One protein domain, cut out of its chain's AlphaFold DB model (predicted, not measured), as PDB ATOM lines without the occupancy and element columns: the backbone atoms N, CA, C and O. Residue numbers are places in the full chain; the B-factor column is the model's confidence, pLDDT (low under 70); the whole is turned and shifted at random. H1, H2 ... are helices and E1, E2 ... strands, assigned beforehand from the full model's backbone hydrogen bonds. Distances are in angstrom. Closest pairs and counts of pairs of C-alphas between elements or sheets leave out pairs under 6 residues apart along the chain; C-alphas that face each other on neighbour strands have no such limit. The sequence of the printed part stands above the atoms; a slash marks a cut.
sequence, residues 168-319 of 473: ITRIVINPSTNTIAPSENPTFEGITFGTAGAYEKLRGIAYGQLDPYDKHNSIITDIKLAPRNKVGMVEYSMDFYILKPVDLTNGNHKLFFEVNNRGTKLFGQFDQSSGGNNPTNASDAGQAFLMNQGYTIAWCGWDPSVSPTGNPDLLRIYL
ATOM      1  N   ILE A 168      24.756 -18.406  47.935       87.69
ATOM      2  CA  ILE A 168      24.232 -19.715  48.351       87.69
ATOM      3  C   ILE A 168      22.972 -19.533  49.196       87.69
ATOM      4  O   ILE A 168      22.991 -18.884  50.241       87.69
ATOM      5  N   THR A 169      21.873 -20.130  48.749       89.12
ATOM      6  CA  THR A 169      20.555 -20.044  49.387       89.12
ATOM      7  C   THR A 169      20.173 -21.323  50.116       89.12
ATOM      8  O   THR A 169      19.377 -21.278  51.054       89.12
ATOM      9  N   ARG A 170      20.728 -22.471  49.708       91.25
ATOM     10  CA  ARG A 170      20.415 -23.777  50.293       91.25
ATOM     11  C   ARG A 170      21.585 -24.741  50.146       91.25
ATOM     12  O   ARG A 170      22.172 -24.843  49.078       91.25
ATOM     13  N   ILE A 171      21.867 -25.499  51.198       92.38
ATOM     14  CA  ILE A 171      22.843 -26.593  51.190       92.38
ATOM     15  C   ILE A 171      22.086 -27.881  51.500       92.38
ATOM     16  O   ILE A 171      21.320 -27.933  52.461       92.38
ATOM     17  N   VAL A 172      22.283 -28.905  50.676       94.62
ATOM     18  CA  VAL A 172      21.776 -30.258  50.913       94.62
ATOM     19  C   VAL A 172      22.967 -31.162  51.145       94.62
ATOM     20  O   VAL A 172      23.782 -31.333  50.243       94.62
ATOM     21  N   ILE A 173      23.062 -31.722  52.348       95.88
ATOM     22  CA  ILE A 173      24.059 -32.734  52.696       95.88
ATOM     23  C   ILE A 173      23.461 -34.104  52.380       95.88
ATOM     24  O   ILE A 173      22.337 -34.405  52.784       95.88
ATOM     25  N   ASN A 174      24.216 -34.930  51.665       96.06
ATOM     26  CA  ASN A 174      23.826 -36.293  51.345       96.06
ATOM     27  C   ASN A 174      23.878 -37.156  52.614       96.06
ATOM     28  O   ASN A 174      24.908 -37.143  53.294       96.06
ATOM     29  N   PRO A 175      22.828 -37.930  52.937       96.00
ATOM     30  CA  PRO A 175      22.881 -38.879  54.043       96.00
ATOM     31  C   PRO A 175      23.872 -40.013  53.745       96.00
ATOM     32  O   PRO A 175      24.206 -40.277  52.589       96.00
ATOM     33  N   SER A 176      24.301 -40.732  54.782       94.00
ATOM     34  CA  SER A 176      25.166 -41.911  54.631       94.00
ATOM     35  C   SER A 176      24.508 -43.053  53.851       94.00
ATOM     36  O   SER A 176      25.198 -43.883  53.272       94.00
ATOM     37  N   THR A 177      23.175 -43.072  53.778       95.00
ATOM     38  CA  THR A 177      22.396 -44.057  53.017       95.00
ATOM     39  C   THR A 177      22.342 -43.777  51.513       95.00
ATOM     40  O   THR A 177      21.749 -44.563  50.777       95.00
ATOM     41  N   ASN A 178      22.892 -42.654  51.034       93.19
ATOM     42  CA  ASN A 178      22.915 -42.368  49.602       93.19
ATOM     43  C   ASN A 178      23.806 -43.367  48.855       93.19
ATOM     44  O   ASN A 178      24.937 -43.634  49.248       93.19
ATOM     45  N   THR A 179      23.328 -43.847  47.708       87.50
ATOM     46  CA  THR A 179      24.104 -44.727  46.820       87.50
ATOM     47  C   THR A 179      25.207 -43.983  46.071       87.50
ATOM     48  O   THR A 179      26.212 -44.578  45.696       87.50
ATOM     49  N   ILE A 180      25.030 -42.677  45.854       86.94
ATOM     50  CA  ILE A 180      25.981 -41.809  45.164       86.94
ATOM     51  C   ILE A 180      26.412 -40.707  46.121       86.94
ATOM     52  O   ILE A 180      25.582 -40.000  46.694       86.94
ATOM     53  N   ALA A 181      27.727 -40.543  46.245       89.31
ATOM     54  CA  ALA A 181      28.343 -39.490  47.033       89.31
ATOM     55  C   ALA A 181      27.847 -39.386  48.496       89.31
ATOM     56  O   ALA A 181      27.453 -38.290  48.908       89.31
ATOM     57  N   PRO A 182      27.842 -40.478  49.288       95.44
ATOM     58  CA  PRO A 182      27.382 -40.435  50.676       95.44
ATOM     59  C   PRO A 182      28.327 -39.630  51.577       95.44
ATOM     60  O   PRO A 182      29.551 -39.663  51.408       95.44
ATOM     61  N   SER A 183      27.757 -38.942  52.565       96.94
ATOM     62  CA  SER A 183      28.525 -38.422  53.707       96.94
ATOM     63  C   SER A 183      28.812 -39.543  54.707       96.94
ATOM     64  O   SER A 183      28.083 -40.533  54.758       96.94
ATOM     65  N   GLU A 184      29.852 -39.395  55.522       97.25
ATOM     66  CA  GLU A 184      30.267 -40.420  56.483       97.25
ATOM     67  C   GLU A 184      30.838 -39.779  57.748       97.25
ATOM     68  O   GLU A 184      31.674 -38.875  57.674       97.25
ATOM     69  N   ASN A 185      30.380 -40.260  58.903       96.56
ATOM     70  CA  ASN A 185      30.807 -39.803  60.217       96.56
ATOM     71  C   ASN A 185      30.899 -41.006  61.184       96.56
ATOM     72  O   ASN A 185      29.860 -41.611  61.467       96.56
ATOM     73  N   PRO A 186      32.096 -41.336  61.701       97.38
ATOM     74  CA  PRO A 186      33.396 -40.823  61.264       97.38
ATOM     75  C   PRO A 186      33.802 -41.436  59.915       97.38
ATOM     76  O   PRO A 186      33.383 -42.539  59.581       97.38
ATOM     77  N   THR A 187      34.627 -40.730  59.147       96.88
ATOM     78  CA  THR A 187      35.292 -41.277  57.953       96.88
ATOM     79  C   THR A 187      36.689 -41.807  58.305       96.88
ATOM     80  O   THR A 187      37.069 -41.797  59.478       96.88
ATOM     81  N   PHE A 188      37.454 -42.298  57.324       97.12
ATOM     82  CA  PHE A 188      38.781 -42.903  57.528       97.12
ATOM     83  C   PHE A 188      38.763 -44.075  58.518       97.12
ATOM     84  O   PHE A 188      39.673 -44.220  59.327       97.12
ATOM     85  N   GLU A 189      37.697 -44.883  58.496       96.88
ATOM     86  CA  GLU A 189      37.492 -46.013  59.423       96.88
ATOM     87  C   GLU A 189      37.497 -45.605  60.914       96.88
ATOM     88  O   GLU A 189      37.658 -46.441  61.801       96.88
ATOM     89  N   GLY A 190      37.305 -44.314  61.209       96.69
ATOM     90  CA  GLY A 190      37.279 -43.794  62.573       96.69
ATOM     91  C   GLY A 190      38.649 -43.573  63.211       96.69
ATOM     92  O   GLY A 190      38.706 -43.360  64.425       96.69
ATOM     93  N   ILE A 191      39.744 -43.593  62.440       97.31
ATOM     94  CA  ILE A 191      41.055 -43.204  62.975       97.31
ATOM     95  C   ILE A 191      41.047 -41.742  63.451       97.31
ATOM     96  O   ILE A 191      40.204 -40.928  63.067       97.31
ATOM     97  N   THR A 192      42.008 -41.408  64.309       97.81
ATOM     98  CA  THR A 192      42.135 -40.071  64.902       97.81
ATOM     99  C   THR A 192      43.383 -39.364  64.392       97.81
ATOM    100  O   THR A 192      44.401 -40.004  64.128       97.81
ATOM    101  N   PHE A 193      43.300 -38.040  64.269       97.06
ATOM    102  CA  PHE A 193      44.364 -37.199  63.730       97.06
ATOM    103  C   PHE A 193      44.813 -36.181  64.778       97.06
ATOM    104  O   PHE A 193      44.114 -35.204  65.057       97.06
ATOM    105  N   GLY A 194      45.978 -36.421  65.383       94.00
ATOM    106  CA  GLY A 194      46.553 -35.556  66.411       94.00
ATOM    107  C   GLY A 194      45.558 -35.206  67.524       94.00
ATOM    108  O   GLY A 194      44.801 -36.052  67.999       94.00
ATOM    109  N   THR A 195      45.539 -33.935  67.927       95.25
ATOM    110  CA  THR A 195      44.572 -33.413  68.908       95.25
ATOM    111  C   THR A 195      43.205 -33.107  68.302       95.25
ATOM    112  O   THR A 195      42.260 -32.887  69.051       95.25
ATOM    113  N   ALA A 196      43.082 -33.096  66.970       96.50
ATOM    114  CA  ALA A 196      41.839 -32.777  66.272       96.50
ATOM    115  C   ALA A 196      40.802 -33.912  66.347       96.50
ATOM    116  O   ALA A 196      39.605 -33.672  66.193       96.50
ATOM    117  N   GLY A 197      41.251 -35.138  66.633       97.81
ATOM    118  CA  GLY A 197      40.389 -36.303  66.813       97.81
ATOM    119  C   GLY A 197      39.936 -36.923  65.491       97.81
ATOM    120  O   GLY A 197      40.638 -36.849  64.483       97.81
ATOM    121  N   ALA A 198      38.787 -37.599  65.512       98.25
ATOM    122  CA  ALA A 198      38.206 -38.214  64.320       98.25
ATOM    123  C   ALA A 198      37.632 -37.155  63.367       98.25
ATOM    124  O   ALA A 198      37.177 -36.091  63.799       98.25
ATOM    125  N   TYR A 199      37.622 -37.466  62.073       98.19
ATOM    126  CA  TYR A 199      37.073 -36.600  61.030       98.19
ATOM    127  C   TYR A 199      35.801 -37.191  60.432       98.19
ATOM    128  O   TYR A 199      35.612 -38.404  60.399       98.19
ATOM    129  N   GLU A 200      34.938 -36.323  59.919       98.12
ATOM    130  CA  GLU A 200      33.809 -36.697  59.073       98.12
ATOM    131  C   GLU A 200      33.960 -36.096  57.676       98.12
ATOM    132  O   GLU A 200      34.550 -35.020  57.507       98.12
ATOM    133  N   LYS A 201      33.402 -36.789  56.678       96.56
ATOM    134  CA  LYS A 201      33.277 -36.279  55.313       96.56
ATOM    135  C   LYS A 201      31.830 -35.894  55.046       96.56
ATOM    136  O   LYS A 201      30.918 -36.707  55.190       96.56
ATOM    137  N   LEU A 202      31.620 -34.658  54.613       96.88
ATOM    138  CA  LEU A 202      30.323 -34.144  54.196       96.88
ATOM    139  C   LEU A 202      30.336 -33.940  52.688       96.88
ATOM    140  O   LEU A 202      31.195 -33.240  52.151       96.88
ATOM    141  N   ARG A 203      29.364 -34.535  52.007       96.75
ATOM    142  CA  ARG A 203      29.180 -34.422  50.559       96.75
ATOM    143  C   ARG A 203      27.776 -33.931  50.269       96.75
ATOM    144  O   ARG A 203      26.850 -34.228  51.023       96.75
ATOM    145  N   GLY A 204      27.597 -33.199  49.180       94.38
ATOM    146  CA  GLY A 204      26.270 -32.721  48.824       94.38
ATOM    147  C   GLY A 204      26.265 -31.658  47.743       94.38
ATOM    148  O   GLY A 204      27.251 -31.480  47.033       94.38
ATOM    149  N   ILE A 205      25.141 -30.949  47.650       95.38
ATOM    150  CA  ILE A 205      24.909 -29.903  46.653       95.38
ATOM    151  C   ILE A 205      24.576 -28.588  47.358       95.38
ATOM    152  O   ILE A 205      23.673 -28.516  48.197       95.38
ATOM    153  N   ALA A 206      25.291 -27.533  46.986       92.75
ATOM    154  CA  ALA A 206      24.964 -26.161  47.334       92.75
ATOM    155  C   ALA A 206      24.205 -25.514  46.167       92.75
ATOM    156  O   ALA A 206      24.640 -25.575  45.021       92.75
ATOM    157  N   TYR A 207      23.069 -24.894  46.462       94.81
ATOM    158  CA  TYR A 207      22.232 -24.164  45.517       94.81
ATOM    159  C   TYR A 207      22.360 -22.676  45.797       94.81
ATOM    160  O   TYR A 207      22.313 -22.254  46.957       94.81
ATOM    161  N   GLY A 208      22.493 -21.883  44.742       90.69
ATOM    162  CA  GLY A 208      22.618 -20.442  44.844       90.69
ATOM    163  C   GLY A 208      21.867 -19.702  43.753       90.69
ATOM    164  O   GLY A 208      21.345 -20.290  42.806       90.69
ATOM    165  N   GLN A 209      21.798 -18.386  43.924       94.12
ATOM    166  CA  GLN A 209      21.179 -17.498  42.952       94.12
ATOM    167  C   GLN A 209      21.888 -16.141  42.880       94.12
ATOM    168  O   GLN A 209      22.357 -15.613  43.893       94.12
ATOM    169  N   LEU A 210      21.949 -15.561  41.685       92.62
ATOM    170  CA  LEU A 210      22.602 -14.283  41.399       92.62
ATOM    171  C   LEU A 210      21.612 -13.290  40.791       92.62
ATOM    172  O   LEU A 210      20.751 -13.670  39.998       92.62
ATOM    173  N   ASP A 211      21.740 -12.019  41.165       92.69
ATOM    174  CA  ASP A 211      21.020 -10.932  40.499       92.69
ATOM    175  C   ASP A 211      21.783 -10.555  39.214       92.69
ATOM    176  O   ASP A 211      22.931 -10.106  39.311       92.69
ATOM    177  N   PRO A 212      21.192 -10.721  38.015       91.25
ATOM    178  CA  PRO A 212      21.852 -10.390  36.751       91.25
ATOM    179  C   PRO A 212      22.081  -8.883  36.547       91.25
ATOM    180  O   PRO A 212      22.795  -8.491  35.623       91.25
ATOM    181  N   TYR A 213      21.460  -8.032  37.368       90.56
ATOM    182  CA  TYR A 213      21.604  -6.579  37.315       90.56
ATOM    183  C   TYR A 213      22.493  -6.012  38.418       90.56
ATOM    184  O   TYR A 213      22.770  -4.809  38.412       90.56
ATOM    185  N   ASP A 214      22.988  -6.852  39.328       88.00
ATOM    186  CA  ASP A 214      24.029  -6.419  40.246       88.00
ATOM    187  C   ASP A 214      25.299  -6.107  39.443       88.00
ATOM    188  O   ASP A 214      25.826  -6.942  38.702       88.00
ATOM    189  N   LYS A 215      25.820  -4.890  39.611       85.75
ATOM    190  CA  LYS A 215      27.060  -4.438  38.973       85.75
ATOM    191  C   LYS A 215      28.240  -5.374  39.251       85.75
ATOM    192  O   LYS A 215      29.113  -5.497  38.399       85.75
ATOM    193  N   HIS A 216      28.271  -6.040  40.405       83.75
ATOM    194  CA  HIS A 216      29.326  -6.988  40.762       83.75
ATOM    195  C   HIS A 216      29.265  -8.269  39.924       83.75
ATOM    196  O   HIS A 216      30.299  -8.879  39.671       83.75
ATOM    197  N   ASN A 217      28.083  -8.627  39.420       86.62
ATOM    198  CA  ASN A 217      27.888  -9.788  38.557       86.62
ATOM    199  C   ASN A 217      28.054  -9.456  37.066       86.62
ATOM    200  O   ASN A 217      27.995 -10.359  36.239       86.62
ATOM    201  N   SER A 218      28.293  -8.189  36.703       80.75
ATOM    202  CA  SER A 218      28.431  -7.762  35.299       80.75
ATOM    203  C   SER A 218      29.617  -8.394  34.560       80.75
ATOM    204  O   SER A 218      29.616  -8.420  33.334       80.75
ATOM    205  N   ILE A 219      30.597  -8.934  35.292       82.25
ATOM    206  CA  ILE A 219      31.723  -9.694  34.735       82.25
ATOM    207  C   ILE A 219      31.315 -11.089  34.230       82.25
ATOM    208  O   ILE A 219      32.034 -11.700  33.444       82.25
ATOM    209  N   ILE A 220      30.168 -11.612  34.677       78.88
ATOM    210  CA  ILE A 220      29.670 -12.922  34.260       78.88
ATOM    211  C   ILE A 220      29.034 -12.762  32.879       78.88
ATOM    212  O   ILE A 220      27.962 -12.168  32.735       78.88
ATOM    213  N   THR A 221      29.716 -13.301  31.869       78.62
ATOM    214  CA  THR A 221      29.265 -13.292  30.474       78.62
ATOM    215  C   THR A 221      27.834 -13.812  30.367       78.62
ATOM    216  O   THR A 221      27.482 -14.814  30.990       78.62
ATOM    217  N   ASP A 222      27.007 -13.099  29.604       81.19
ATOM    218  CA  ASP A 222      25.621 -13.455  29.288       81.19
ATOM    219  C   ASP A 222      24.683 -13.641  30.490       81.19
ATOM    220  O   ASP A 222      23.561 -14.123  30.332       81.19
ATOM    221  N   ILE A 223      25.055 -13.192  31.697       85.00
ATOM    222  CA  ILE A 223      24.206 -13.364  32.888       85.00
ATOM    223  C   ILE A 223      22.817 -12.728  32.722       85.00
ATOM    224  O   ILE A 223      21.825 -13.219  33.255       85.00
ATOM    225  N   LYS A 224      22.712 -11.659  31.925       87.62
ATOM    226  CA  LYS A 224      21.434 -11.005  31.608       87.62
ATOM    227  C   LYS A 224      20.536 -11.858  30.709       87.62
ATOM    228  O   LYS A 224      19.318 -11.674  30.759       87.62
ATOM    229  N   LEU A 225      21.123 -12.759  29.928       84.81
ATOM    230  CA  LEU A 225      20.454 -13.670  28.998       84.81
ATOM    231  C   LEU A 225      20.146 -15.028  29.648       84.81
ATOM    232  O   LEU A 225      19.384 -15.822  29.101       84.81
ATOM    233  N   ALA A 226      20.712 -15.302  30.825       87.56
ATOM    234  CA  ALA A 226      20.430 -16.517  31.565       87.56
ATOM    235  C   ALA A 226      18.946 -16.598  31.991       87.56
ATOM    236  O   ALA A 226      18.362 -15.588  32.408       87.56
ATOM    237  N   PRO A 227      18.334 -17.797  31.932       89.44
ATOM    238  CA  PRO A 227      17.021 -18.065  32.505       89.44
ATOM    239  C   PRO A 227      16.917 -17.585  33.953       89.44
ATOM    240  O   PRO A 227      17.844 -17.742  34.749       89.44
ATOM    241  N   ARG A 228      15.759 -17.017  34.300       91.81
ATOM    242  CA  ARG A 228      15.507 -16.436  35.622       91.81
ATOM    243  C   ARG A 228      14.332 -17.121  36.294       91.81
ATOM    244  O   ARG A 228      13.338 -17.449  35.645       91.81
ATOM    245  N   ASN A 229      14.429 -17.303  37.603       91.69
ATOM    246  CA  ASN A 229      13.330 -17.831  38.402       91.69
ATOM    247  C   ASN A 229      12.214 -16.782  38.597       91.69
ATOM    248  O   ASN A 229      12.309 -15.635  38.154       91.69
ATOM    249  N   LYS A 230      11.139 -17.158  39.303       92.50
ATOM    250  CA  LYS A 230       9.967 -16.286  39.541       92.50
ATOM    251  C   LYS A 230      10.290 -14.979  40.276       92.50
ATOM    252  O   LYS A 230       9.479 -14.060  40.240       92.50
ATOM    253  N   VAL A 231      11.436 -14.907  40.952       89.81
ATOM    254  CA  VAL A 231      11.902 -13.708  41.663       89.81
ATOM    255  C   VAL A 231      12.972 -12.939  40.881       89.81
ATOM    256  O   VAL A 231      13.549 -11.998  41.410       89.81
ATOM    257  N   GLY A 232      13.214 -13.302  39.616       91.69
ATOM    258  CA  GLY A 232      14.107 -12.585  38.706       91.69
ATOM    259  C   GLY A 232      15.593 -12.915  38.857       91.69
ATOM    260  O   GLY A 232      16.409 -12.235  38.239       91.69
ATOM    261  N   MET A 233      15.946 -13.944  39.632       93.94
ATOM    262  CA  MET A 233      17.334 -14.333  39.901       93.94
ATOM    263  C   MET A 233      17.784 -15.464  38.968       93.94
ATOM    264  O   MET A 233      16.977 -16.312  38.580       93.94
ATOM    265  N   VAL A 234      19.075 -15.495  38.641       94.19
ATOM    266  CA  VAL A 234      19.732 -16.572  37.886       94.19
ATOM    267  C   VAL A 234      20.170 -17.659  38.861       94.19
ATOM    268  O   VAL A 234      20.937 -17.382  39.781       94.19
ATOM    269  N   GLU A 235      19.684 -18.885  38.689       94.44
ATOM    270  CA  GLU A 235      19.955 -20.003  39.601       94.44
ATOM    271  C   GLU A 235      21.160 -20.829  39.148       94.44
ATOM    272  O   GLU A 235      21.374 -21.027  37.956       94.44
ATOM    273  N   TYR A 236      21.927 -21.343  40.107       92.81
ATOM    274  CA  TYR A 236      23.019 -22.289  39.877       92.81
ATOM    275  C   TYR A 236      23.098 -23.299  41.023       92.81
ATOM    276  O   TYR A 236      22.568 -23.079  42.119       92.81
ATOM    277  N   SER A 237      23.795 -24.409  40.801       95.38
ATOM    278  CA  SER A 237      24.146 -25.333  41.880       95.38
ATOM    279  C   SER A 237      25.534 -25.917  41.691       95.38
ATOM    280  O   SER A 237      26.043 -25.953  40.580       95.38
ATOM    281  N   MET A 238      26.158 -26.392  42.761       94.00
ATOM    282  CA  MET A 238      27.479 -27.016  42.707       94.00
ATOM    283  C   MET A 238      27.603 -28.136  43.728       94.00
ATOM    284  O   MET A 238      27.056 -28.044  44.829       94.00
ATOM    285  N   ASP A 239      28.357 -29.168  43.374       95.00
ATOM    286  CA  ASP A 239      28.760 -30.204  44.315       95.00
ATOM    287  C   ASP A 239      29.779 -29.625  45.306       95.00
ATOM    288  O   ASP A 239      30.640 -28.820  44.931       95.00
ATOM    289  N   PHE A 240      29.728 -30.070  46.559       95.00
ATOM    290  CA  PHE A 240      30.751 -29.772  47.558       95.00
ATOM    291  C   PHE A 240      31.241 -31.036  48.262       95.00
ATOM    292  O   PHE A 240      30.551 -32.057  48.338       95.00
ATOM    293  N   TYR A 241      32.450 -30.933  48.804       96.62
ATOM    294  CA  TYR A 241      33.060 -31.934  49.666       96.62
ATOM    295  C   TYR A 241      33.755 -31.209  50.816       96.62
ATOM    296  O   TYR A 241      34.481 -30.246  50.574       96.62
ATOM    297  N   ILE A 242      33.542 -31.651  52.053       96.62
ATOM    298  CA  ILE A 242      34.190 -31.093  53.244       96.62
ATOM    299  C   ILE A 242      34.734 -32.240  54.092       96.62
ATOM    300  O   ILE A 242      33.992 -33.167  54.397       96.62
ATOM    301  N   LEU A 243      35.998 -32.150  54.498       97.19
ATOM    302  CA  LEU A 243      36.567 -32.910  55.611       97.19
ATOM    303  C   LEU A 243      36.686 -31.980  56.808       97.19
ATOM    304  O   LEU A 243      37.236 -30.885  56.692       97.19
ATOM    305  N   LYS A 244      36.185 -32.401  57.963       96.94
ATOM    306  CA  LYS A 244      36.324 -31.619  59.193       96.94
ATOM    307  C   LYS A 244      36.416 -32.524  60.418       96.94
ATOM    308  O   LYS A 244      35.879 -33.633  60.367       96.94
ATOM    309  N   PRO A 245      36.987 -32.036  61.533       97.88
ATOM    310  CA  PRO A 245      36.838 -32.695  62.820       97.88
ATOM    311  C   PRO A 245      35.360 -32.959  63.139       97.88
ATOM    312  O   PRO A 245      34.493 -32.106  62.889       97.88
ATOM    313  N   VAL A 246      35.073 -34.134  63.700       97.62
ATOM    314  CA  VAL A 246      33.740 -34.466  64.229       97.62
ATOM    315  C   VAL A 246      33.373 -33.465  65.325       97.62
ATOM    316  O   VAL A 246      32.300 -32.862  65.286       97.62
ATOM    317  N   ASP A 247      34.311 -33.206  66.238       95.44
ATOM    318  CA  ASP A 247      34.220 -32.124  67.214       95.44
ATOM    319  C   ASP A 247      34.997 -30.896  66.723       95.44
ATOM    320  O   ASP A 247      36.227 -30.855  66.741       95.44
ATOM    321  N   LEU A 248      34.260 -29.871  66.293       90.38
ATOM    322  CA  LEU A 248      34.831 -28.625  65.780       90.38
ATOM    323  C   LEU A 248      35.637 -27.835  66.820       90.38
ATOM    324  O   LEU A 248      36.413 -26.972  66.418       90.38
ATOM    325  N   THR A 249      35.471 -28.101  68.120       94.12
ATOM    326  CA  THR A 249      36.259 -27.434  69.172       94.12
ATOM    327  C   THR A 249      37.707 -27.922  69.230       94.12
ATOM    328  O   THR A 249      38.566 -27.207  69.735       94.12
ATOM    329  N   ASN A 250      37.987 -29.094  68.652       94.50
ATOM    330  CA  ASN A 250      39.333 -29.657  68.546       94.50
ATOM    331  C   ASN A 250      40.059 -29.227  67.257       94.50
ATOM    332  O   ASN A 250      41.240 -29.523  67.076       94.50
ATOM    333  N   GLY A 251      39.360 -28.551  66.340       92.19
ATOM    334  CA  GLY A 251      39.955 -28.018  65.119       92.19
ATOM    335  C   GLY A 251      40.835 -26.795  65.380       92.19
ATOM    336  O   GLY A 251      40.740 -26.129  66.405       92.19
ATOM    337  N   ASN A 252      41.658 -26.436  64.400       90.31
ATOM    338  CA  ASN A 252      42.484 -25.229  64.463       90.31
ATOM    339  C   ASN A 252      41.742 -23.960  64.038       90.31
ATOM    340  O   ASN A 252      42.363 -22.903  63.925       90.31
ATOM    341  N   HIS A 253      40.434 -24.065  63.775       87.12
ATOM    342  CA  HIS A 253      39.607 -22.943  63.355       87.12
ATOM    343  C   HIS A 253      40.133 -22.280  62.071       87.12
ATOM    344  O   HIS A 253      40.080 -21.060  61.926       87.12
ATOM    345  N   LYS A 254      40.653 -23.069  61.123       84.25
ATOM    346  CA  LYS A 254      41.079 -22.591  59.802       84.25
ATOM    347  C   LYS A 254      40.502 -23.447  58.679       84.25
ATOM    348  O   LYS A 254      40.436 -24.673  58.776       84.25
ATOM    349  N   LEU A 255      40.090 -22.775  57.606       84.81
ATOM    350  CA  LEU A 255      39.627 -23.404  56.375       84.81
ATOM    351  C   LEU A 255      40.786 -23.497  55.387       84.81
ATOM    352  O   LEU A 255      41.311 -22.475  54.947       84.81
ATOM    353  N   PHE A 256      41.117 -24.720  54.993       85.69
ATOM    354  CA  PHE A 256      41.903 -24.994  53.803       85.69
ATOM    355  C   PHE A 256      40.942 -25.222  52.633       85.69
ATOM    356  O   PHE A 256      40.320 -26.279  52.514       85.69
ATOM    357  N   PHE A 257      40.773 -24.205  51.793       85.88
ATOM    358  CA  PHE A 257      39.963 -24.324  50.585       85.88
ATOM    359  C   PHE A 257      40.863 -24.594  49.384       85.88
ATOM    360  O   PHE A 257      41.704 -23.763  49.038       85.88
ATOM    361  N   GLU A 258      40.660 -25.734  48.730       84.19
ATOM    362  CA  GLU A 258      41.407 -26.098  47.532       84.19
ATOM    363  C   GLU A 258      40.522 -25.966  46.290       84.19
ATOM    364  O   GLU A 258      39.468 -26.598  46.156       84.19
ATOM    365  N   VAL A 259      41.004 -25.181  45.328       83.44
ATOM    366  CA  VAL A 259      40.436 -25.162  43.982       83.44
ATOM    367  C   VAL A 259      40.850 -26.452  43.277       83.44
ATOM    368  O   VAL A 259      41.995 -26.609  42.857       83.44
ATOM    369  N   ASN A 260      39.911 -27.390  43.159       87.94
ATOM    370  CA  ASN A 260      40.152 -28.660  42.479       87.94
ATOM    371  C   ASN A 260      40.495 -28.462  40.990       87.94
ATOM    372  O   ASN A 260      40.075 -27.499  40.345       87.94
ATOM    373  N   ASN A 261      41.215 -29.419  40.411       86.75
ATOM    374  CA  ASN A 261      41.515 -29.445  38.984       86.75
ATOM    375  C   ASN A 261      40.411 -30.191  38.229       86.75
ATOM    376  O   ASN A 261      40.392 -31.425  38.222       86.75
ATOM    377  N   ARG A 262      39.487 -29.451  37.603       85.62
ATOM    378  CA  ARG A 262      38.365 -30.013  36.823       85.62
ATOM    379  C   ARG A 262      37.582 -31.073  37.612       85.62
ATOM    380  O   ARG A 262      37.377 -32.198  37.157       85.62
ATOM    381  N   GLY A 263      37.234 -30.746  38.854       88.25
ATOM    382  CA  GLY A 263      36.543 -31.643  39.779       88.25
ATOM    383  C   GLY A 263      37.443 -32.628  40.533       88.25
ATOM    384  O   GLY A 263      36.946 -33.281  41.450       88.25
ATOM    385  N   THR A 264      38.739 -32.725  40.201       90.62
ATOM    386  CA  THR A 264      39.701 -33.638  40.850       90.62
ATOM    387  C   THR A 264      40.469 -32.964  41.984       90.62
ATOM    388  O   THR A 264      41.059 -31.903  41.780       90.62
ATOM    389  N   LYS A 265      40.507 -33.590  43.163       88.38
ATOM    390  CA  LYS A 265      41.209 -33.068  44.350       88.38
ATOM    391  C   LYS A 265      42.726 -33.284  44.243       88.38
ATOM    392  O   LYS A 265      43.170 -34.287  43.684       88.38
ATOM    393  N   LEU A 266      43.513 -32.357  44.784       86.62
ATOM    394  CA  LEU A 266      44.979 -32.306  44.687       86.62
ATOM    395  C   LEU A 266      45.702 -32.393  46.047       86.62
ATOM    396  O   LEU A 266      46.929 -32.488  46.078       86.62
ATOM    397  N   PHE A 267      44.960 -32.445  47.152       85.19
ATOM    398  CA  PHE A 267      45.478 -32.382  48.522       85.19
ATOM    399  C   PHE A 267      46.467 -33.483  48.909       85.19
ATOM    400  O   PHE A 267      47.227 -33.304  49.858       85.19
ATOM    401  N   GLY A 268      46.494 -34.604  48.180       87.12
ATOM    402  CA  GLY A 268      47.332 -35.759  48.516       87.12
ATOM    403  C   GLY A 268      48.825 -35.432  48.636       87.12
ATOM    404  O   GLY A 268      49.531 -36.112  49.367       87.12
ATOM    405  N   GLN A 269      49.313 -34.362  47.994       85.88
ATOM    406  CA  GLN A 269      50.696 -33.896  48.177       85.88
ATOM    407  C   GLN A 269      50.953 -33.312  49.574       85.88
ATOM    408  O   GLN A 269      52.020 -33.543  50.134       85.88
ATOM    409  N   PHE A 270      49.988 -32.590  50.152       86.31
ATOM    410  CA  PHE A 270      50.100 -32.070  51.519       86.31
ATOM    411  C   PHE A 270      50.037 -33.200  52.542       86.31
ATOM    412  O   PHE A 270      50.863 -33.268  53.447       86.31
ATOM    413  N   ASP A 271      49.088 -34.115  52.360       90.44
ATOM    414  CA  ASP A 271      48.856 -35.211  53.298       90.44
ATOM    415  C   ASP A 271      49.749 -36.432  53.041       90.44
ATOM    416  O   ASP A 271      49.630 -37.426  53.749       90.44
ATOM    417  N   GLN A 272      50.646 -36.380  52.050       90.06
ATOM    418  CA  GLN A 272      51.438 -37.525  51.576       90.06
ATOM    419  C   GLN A 272      50.580 -38.790  51.399       90.06
ATOM    420  O   GLN A 272      50.940 -39.885  51.835       90.06
ATOM    421  N   SER A 273      49.408 -38.622  50.793       89.50
ATOM    422  CA  SER A 273      48.473 -39.702  50.504       89.50
ATOM    423  C   SER A 273      48.457 -40.034  49.013       89.50
ATOM    424  O   SER A 273      48.957 -39.284  48.171       89.50
ATOM    425  N   SER A 274      47.834 -41.162  48.662       83.81
ATOM    426  CA  SER A 274      47.531 -41.508  47.266       83.81
ATOM    427  C   SER A 274      46.576 -40.502  46.596       83.81
ATOM    428  O   SER A 274      46.398 -40.540  45.376       83.81
ATOM    429  N   GLY A 275      45.991 -39.581  47.371       82.81
ATOM    430  CA  GLY A 275      45.037 -38.581  46.917       82.81
ATOM    431  C   GLY A 275      43.686 -39.202  46.575       82.81
ATOM    432  O   GLY A 275      43.159 -40.045  47.294       82.81
ATOM    433  N   GLY A 276      43.109 -38.762  45.459       88.94
ATOM    434  CA  GLY A 276      41.829 -39.261  44.968       88.94
ATOM    435  C   GLY A 276      40.644 -38.357  45.298       88.94
ATOM    436  O   GLY A 276      40.751 -37.326  45.959       88.94
ATOM    437  N   ASN A 277      39.485 -38.738  44.765       92.25
ATOM    438  CA  ASN A 277      38.290 -37.893  44.780       92.25
ATOM    439  C   ASN A 277      37.282 -38.263  45.872       92.25
ATOM    440  O   ASN A 277      36.367 -37.480  46.135       92.25
ATOM    441  N   ASN A 278      37.468 -39.404  46.532       93.88
ATOM    442  CA  ASN A 278      36.629 -39.863  47.634       93.88
ATOM    443  C   ASN A 278      37.467 -40.551  48.723       93.88
ATOM    444  O   ASN A 278      37.307 -41.754  48.936       93.88
ATOM    445  N   PRO A 279      38.364 -39.810  49.397       93.31
ATOM    446  CA  PRO A 279      39.122 -40.363  50.513       93.31
ATOM    447  C   PRO A 279      38.149 -40.877  51.583       93.31
ATOM    448  O   PRO A 279      37.223 -40.163  51.976       93.31
ATOM    449  N   THR A 280      38.281 -42.151  51.948       93.56
ATOM    450  CA  THR A 280      37.304 -42.873  52.777       93.56
ATOM    451  C   THR A 280      37.967 -43.840  53.744       93.56
ATOM    452  O   THR A 280      37.575 -43.883  54.903       93.56
ATOM    453  N   ASN A 281      38.950 -44.611  53.285       95.12
ATOM    454  CA  ASN A 281      39.608 -45.635  54.094       95.12
ATOM    455  C   ASN A 281      40.808 -45.037  54.823       95.12
ATOM    456  O   ASN A 281      41.386 -44.062  54.348       95.12
ATOM    457  N   ALA A 282      41.252 -45.652  55.921       94.56
ATOM    458  CA  ALA A 282      42.397 -45.160  56.694       94.56
ATOM    459  C   ALA A 282      43.654 -44.917  55.828       94.56
ATOM    460  O   ALA A 282      44.367 -43.934  56.020       94.56
ATOM    461  N   SER A 283      43.891 -45.754  54.810       94.12
ATOM    462  CA  SER A 283      45.014 -45.597  53.874       94.12
ATOM    463  C   SER A 283      44.935 -44.349  52.987       94.12
ATOM    464  O   SER A 283      45.969 -43.858  52.535       94.12
ATOM    465  N   ASP A 284      43.733 -43.825  52.733       94.25
ATOM    466  CA  ASP A 284      43.531 -42.639  51.890       94.25
ATOM    467  C   ASP A 284      43.983 -41.352  52.599       94.25
ATOM    468  O   ASP A 284      44.185 -40.322  51.952       94.25
ATOM    469  N   ALA A 285      44.160 -41.403  53.924       93.44
ATOM    470  CA  ALA A 285      44.616 -40.272  54.723       93.44
ATOM    471  C   ALA A 285      46.128 -40.008  54.588       93.44
ATOM    472  O   ALA A 285      46.574 -38.890  54.840       93.44
ATOM    473  N   GLY A 286      46.927 -40.999  54.170       93.88
ATOM    474  CA  GLY A 286      48.388 -40.869  54.103       93.88
ATOM    475  C   GLY A 286      49.006 -40.515  55.462       93.88
ATOM    476  O   GLY A 286      48.681 -41.125  56.477       93.88
ATOM    477  N   GLN A 287      49.890 -39.517  55.487       94.62
ATOM    478  CA  GLN A 287      50.401 -38.902  56.722       94.62
ATOM    479  C   GLN A 287      49.465 -37.839  57.316       94.62
ATOM    480  O   GLN A 287      49.701 -37.387  58.439       94.62
ATOM    481  N   ALA A 288      48.412 -37.442  56.595       94.69
ATOM    482  CA  ALA A 288      47.320 -36.622  57.108       94.69
ATOM    483  C   ALA A 288      47.765 -35.297  57.755       94.69
ATOM    484  O   ALA A 288      47.229 -34.904  58.793       94.69
ATOM    485  N   PHE A 289      48.768 -34.618  57.187       94.94
ATOM    486  CA  PHE A 289      49.316 -33.372  57.733       94.94
ATOM    487  C   PHE A 289      48.219 -32.350  58.056       94.94
ATOM    488  O   PHE A 289      48.145 -31.875  59.190       94.94
ATOM    489  N   LEU A 290      47.326 -32.053  57.109       93.19
ATOM    490  CA  LEU A 290      46.267 -31.057  57.285       93.19
ATOM    491  C   LEU A 290      45.292 -31.456  58.402       93.19
ATOM    492  O   LEU A 290      44.915 -30.621  59.228       93.19
ATOM    493  N   MET A 291      44.924 -32.735  58.474       95.88
ATOM    494  CA  MET A 291      44.003 -33.236  59.499       95.88
ATOM    495  C   MET A 291      44.648 -33.257  60.891       95.88
ATOM    496  O   MET A 291      44.018 -32.843  61.865       95.88
ATOM    497  N   ASN A 292      45.924 -33.650  60.978       96.44
ATOM    498  CA  ASN A 292      46.722 -33.623  62.208       96.44
ATOM    499  C   ASN A 292      46.920 -32.199  62.743       96.44
ATOM    500  O   ASN A 292      47.019 -32.008  63.952       96.44
ATOM    501  N   GLN A 293      46.951 -31.201  61.855       94.69
ATOM    502  CA  GLN A 293      46.967 -29.785  62.225       94.69
ATOM    503  C   GLN A 293      45.572 -29.220  62.538       94.69
ATOM    504  O   GLN A 293      45.479 -28.052  62.899       94.69
ATOM    505  N   GLY A 294      44.493 -30.000  62.409       93.56
ATOM    506  CA  GLY A 294      43.135 -29.587  62.775       93.56
ATOM    507  C   GLY A 294      42.378 -28.761  61.732       93.56
ATOM    508  O   GLY A 294      41.390 -28.119  62.095       93.56
ATOM    509  N   TYR A 295      42.818 -28.733  60.469       94.56
ATOM    510  CA  TYR A 295      42.147 -27.954  59.423       94.56
ATOM    511  C   TYR A 295      40.773 -28.522  59.060       94.56
ATOM    512  O   TYR A 295      40.593 -29.724  58.896       94.56
ATOM    513  N   THR A 296      39.811 -27.632  58.809       94.81
ATOM    514  CA  THR A 296      38.667 -27.983  57.955       94.81
ATOM    515  C   THR A 296      39.104 -27.842  56.506       94.81
ATOM    516  O   THR A 296      39.603 -26.788  56.121       94.81
ATOM    517  N   ILE A 297      38.913 -28.877  55.696       94.56
ATOM    518  CA  ILE A 297      39.316 -28.908  54.290       94.56
ATOM    519  C   ILE A 297      38.057 -28.922  53.432       94.56
ATOM    520  O   ILE A 297      37.158 -29.725  53.678       94.56
ATOM    521  N   ALA A 298      37.962 -28.044  52.439       93.69
ATOM    522  CA  ALA A 298      36.773 -27.955  51.600       93.69
ATOM    523  C   ALA A 298      37.095 -27.781  50.118       93.69
ATOM    524  O   ALA A 298      38.065 -27.129  49.735       93.69
ATOM    525  N   TRP A 299      36.192 -28.310  49.298       94.56
ATOM    526  CA  TRP A 299      36.199 -28.199  47.848       94.56
ATOM    527  C   TRP A 299      34.783 -27.940  47.336       94.56
ATOM    528  O   TRP A 299      33.805 -28.439  47.901       94.56
ATOM    529  N   CYS A 300      34.671 -27.250  46.204       92.94
ATOM    530  CA  CYS A 300      33.425 -27.147  45.448       92.94
ATOM    531  C   CYS A 300      33.668 -27.249  43.942       92.94
ATOM    532  O   CYS A 300      34.760 -26.952  43.453       92.94
ATOM    533  N   GLY A 301      32.658 -27.684  43.196       89.06
ATOM    534  CA  GLY A 301      32.721 -27.685  41.740       89.06
ATOM    535  C   GLY A 301      32.710 -26.266  41.170       89.06
ATOM    536  O   GLY A 301      32.035 -25.385  41.696       89.06
ATOM    537  N   TRP A 302      33.464 -26.054  40.093       85.88
ATOM    538  CA  TRP A 302      33.568 -24.751  39.419       85.88
ATOM    539  C   TRP A 302      33.688 -24.856  37.893       85.88
ATOM    540  O   TRP A 302      33.391 -23.890  37.196       85.88
ATOM    541  N   ASP A 303      34.109 -26.010  37.368       82.00
ATOM    542  CA  ASP A 303      34.275 -26.234  35.933       82.00
ATOM    543  C   ASP A 303      33.005 -26.889  35.349       82.00
ATOM    544  O   ASP A 303      32.706 -28.044  35.680       82.00
ATOM    545  N   PRO A 304      32.241 -26.189  34.487       80.69
ATOM    546  CA  PRO A 304      31.034 -26.734  33.866       80.69
ATOM    547  C   PRO A 304      31.333 -27.772  32.771       80.69
ATOM    548  O   PRO A 304      30.414 -28.433  32.295       80.69
ATOM    549  N   SER A 305      32.595 -27.939  32.357       78.56
ATOM    550  CA  SER A 305      32.997 -28.942  31.357       78.56
ATOM    551  C   SER A 305      33.190 -30.349  31.936       78.56
ATOM    552  O   SER A 305      33.402 -31.307  31.189       78.56
ATOM    553  N   VAL A 306      33.101 -30.509  33.262       80.38
ATOM    554  CA  VAL A 306      33.216 -31.816  33.915       80.38
ATOM    555  C   VAL A 306      32.001 -32.677  33.567       80.38
ATOM    556  O   VAL A 306      30.876 -32.384  33.968       80.38
ATOM    557  N   SER A 307      32.239 -33.776  32.844       74.19
ATOM    558  CA  SER A 307      31.172 -34.643  32.330       74.19
ATOM    559  C   SER A 307      30.209 -35.121  33.434       74.19
ATOM    560  O   SER A 307      30.667 -35.671  34.450       74.19
ATOM    561  N   PRO A 308      28.883 -34.977  33.243       66.12
ATOM    562  CA  PRO A 308      27.877 -35.431  34.202       66.12
ATOM    563  C   PRO A 308      27.707 -36.958  34.214       66.12
ATOM    564  O   PRO A 308      27.223 -37.505  35.196       66.12
ATOM    565  N   THR A 309      28.137 -37.665  33.164       62.97
ATOM    566  CA  THR A 309      27.976 -39.127  33.020       62.97
ATOM    567  C   THR A 309      29.243 -39.912  33.385       62.97
ATOM    568  O   THR A 309      29.449 -41.021  32.899       62.97
ATOM    569  N   GLY A 310      30.132 -39.319  34.186       69.44
ATOM    570  CA  GLY A 310      31.434 -39.886  34.552       69.44
ATOM    571  C   GLY A 310      31.549 -40.289  36.024       69.44
ATOM    572  O   GLY A 310      30.563 -40.583  36.691       69.44
ATOM    573  N   ASN A 311      32.778 -40.266  36.545       85.75
ATOM    574  CA  ASN A 311      33.080 -40.558  37.948       85.75
ATOM    575  C   ASN A 311      32.228 -39.670  38.898       85.75
ATOM    576  O   ASN A 311      32.360 -38.439  38.839       85.75
ATOM    577  N   PRO A 312      31.382 -40.252  39.774       83.81
ATOM    578  CA  PRO A 312      30.508 -39.499  40.680       83.81
ATOM    579  C   PRO A 312      31.260 -38.733  41.779       83.81
ATOM    580  O   PRO A 312      30.669 -37.908  42.472       83.81
ATOM    581  N   ASP A 313      32.558 -38.979  41.944       91.56
ATOM    582  CA  ASP A 313      33.390 -38.321  42.950       91.56
ATOM    583  C   ASP A 313      34.034 -37.015  42.476       91.56
ATOM    584  O   ASP A 313      34.569 -36.256  43.290       91.56
ATOM    585  N   LEU A 314      33.948 -36.719  41.177       92.88
ATOM    586  CA  LEU A 314      34.320 -35.409  40.646       92.88
ATOM    587  C   LEU A 314      33.316 -34.345  41.090       92.88
ATOM    588  O   LEU A 314      32.112 -34.587  41.096       92.88
ATOM    589  N   LEU A 315      33.813 -33.155  41.420       92.56
ATOM    590  CA  LEU A 315      32.973 -32.026  41.817       92.56
ATOM    591  C   LEU A 315      32.595 -31.165  40.614       92.56
ATOM    592  O   LEU A 315      33.471 -30.738  39.859       92.56
ATOM    593  N   ARG A 316      31.299 -30.888  40.452       90.69
ATOM    594  CA  ARG A 316      30.746 -30.171  39.295       90.69
ATOM    595  C   ARG A 316      30.027 -28.901  39.702       90.69
ATOM    596  O   ARG A 316      29.545 -28.771  40.826       90.69
ATOM    597  N   ILE A 317      29.930 -27.982  38.752       92.00
ATOM    598  CA  ILE A 317      28.993 -26.867  38.808       92.00
ATOM    599  C   ILE A 317      27.944 -27.052  37.712       92.00
ATOM    600  O   ILE A 317      28.248 -27.488  36.605       92.00
ATOM    601  N   TYR A 318      26.707 -26.714  38.039       89.62
ATOM    602  CA  TYR A 318      25.553 -26.757  37.162       89.62
ATOM    603  C   TYR A 318      25.105 -25.318  36.946       89.62
ATOM    604  O   TYR A 318      24.601 -24.657  37.860       89.62
ATOM    605  N   LEU A 319      25.359 -24.831  35.737       88.69
ATOM    606  CA  LEU A 319      25.064 -23.470  35.317       88.69
ATOM    607  C   LEU A 319      23.882 -23.479  34.340       88.69
ATOM    608  O   LEU A 319      23.739 -24.429  33.565       88.69
TER     609      LEU A 319
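This is residues 168 to 319 of the 473 residues of the protein "Hypothetical protein" of Adineta steineri (UniProt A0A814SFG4). Amid little regular structure, a twisted five-strand sheet has its long E2-E3 hairpin along the longest axis; short helices H1 to H3 gather near E2's beginning, and residues 214 to 219 stick out beyond its end. The 152 printed residues include, in order, E1 E2 E3 E4 H1 H2 H3 E5; the mixed sheet runs E1 E2 E3 E5 E4. The class is mixed, with 53 residues in named elements; the whole is compact, radius of gyration of the C-alphas 17.1 A, spans 50 by 33 by 29 A.

E2, residues 197 to 210, spans 38.0 A and bends by 55 degrees at residue 204; E3, 234 to 245, spans 34.3 A. E1 is 168 to 173, from C-alpha (24.232, -19.715, 48.351); E4 254 to 257; H1 268 to 271; H2 282 to 285; H3 289 to 292; E5 296 to 300, to C-alpha (33.425, -27.147, 45.448).

E1 E2 E3 form a meander, successive antiparallel neighbours: N 172 and O 205 are 2.9 A apart, N 202 and O 242 2.8 A. E5 is antiparallel to E3, N 243 and O 297 2.8 A apart, and parallel to E4, N 298 and O 256 2.9 A apart. E4, H1 H2 H3, E5 form a strand-helix-strand unit, parallel strands with helices between. H3 only grazes the sheet and touches H1, closest C-alphas Asp 271 and Phe 289, 4.8 A. H2 is close to but not clearly touching H1, closest C-alphas Ala 285 and Asp 271, 6.8 A. The helices are too short for O i to N i+4 pairs; the O i to N i+3 pair is within range in H2 and H3, not in H1.

The farthest C-alphas, Thr 195 and Leu 225, are 50.6 A apart. The printed part has no cut; links E1 to E2 and E2 to E3 are long. Residues 308 to 310 have pLDDT under 70.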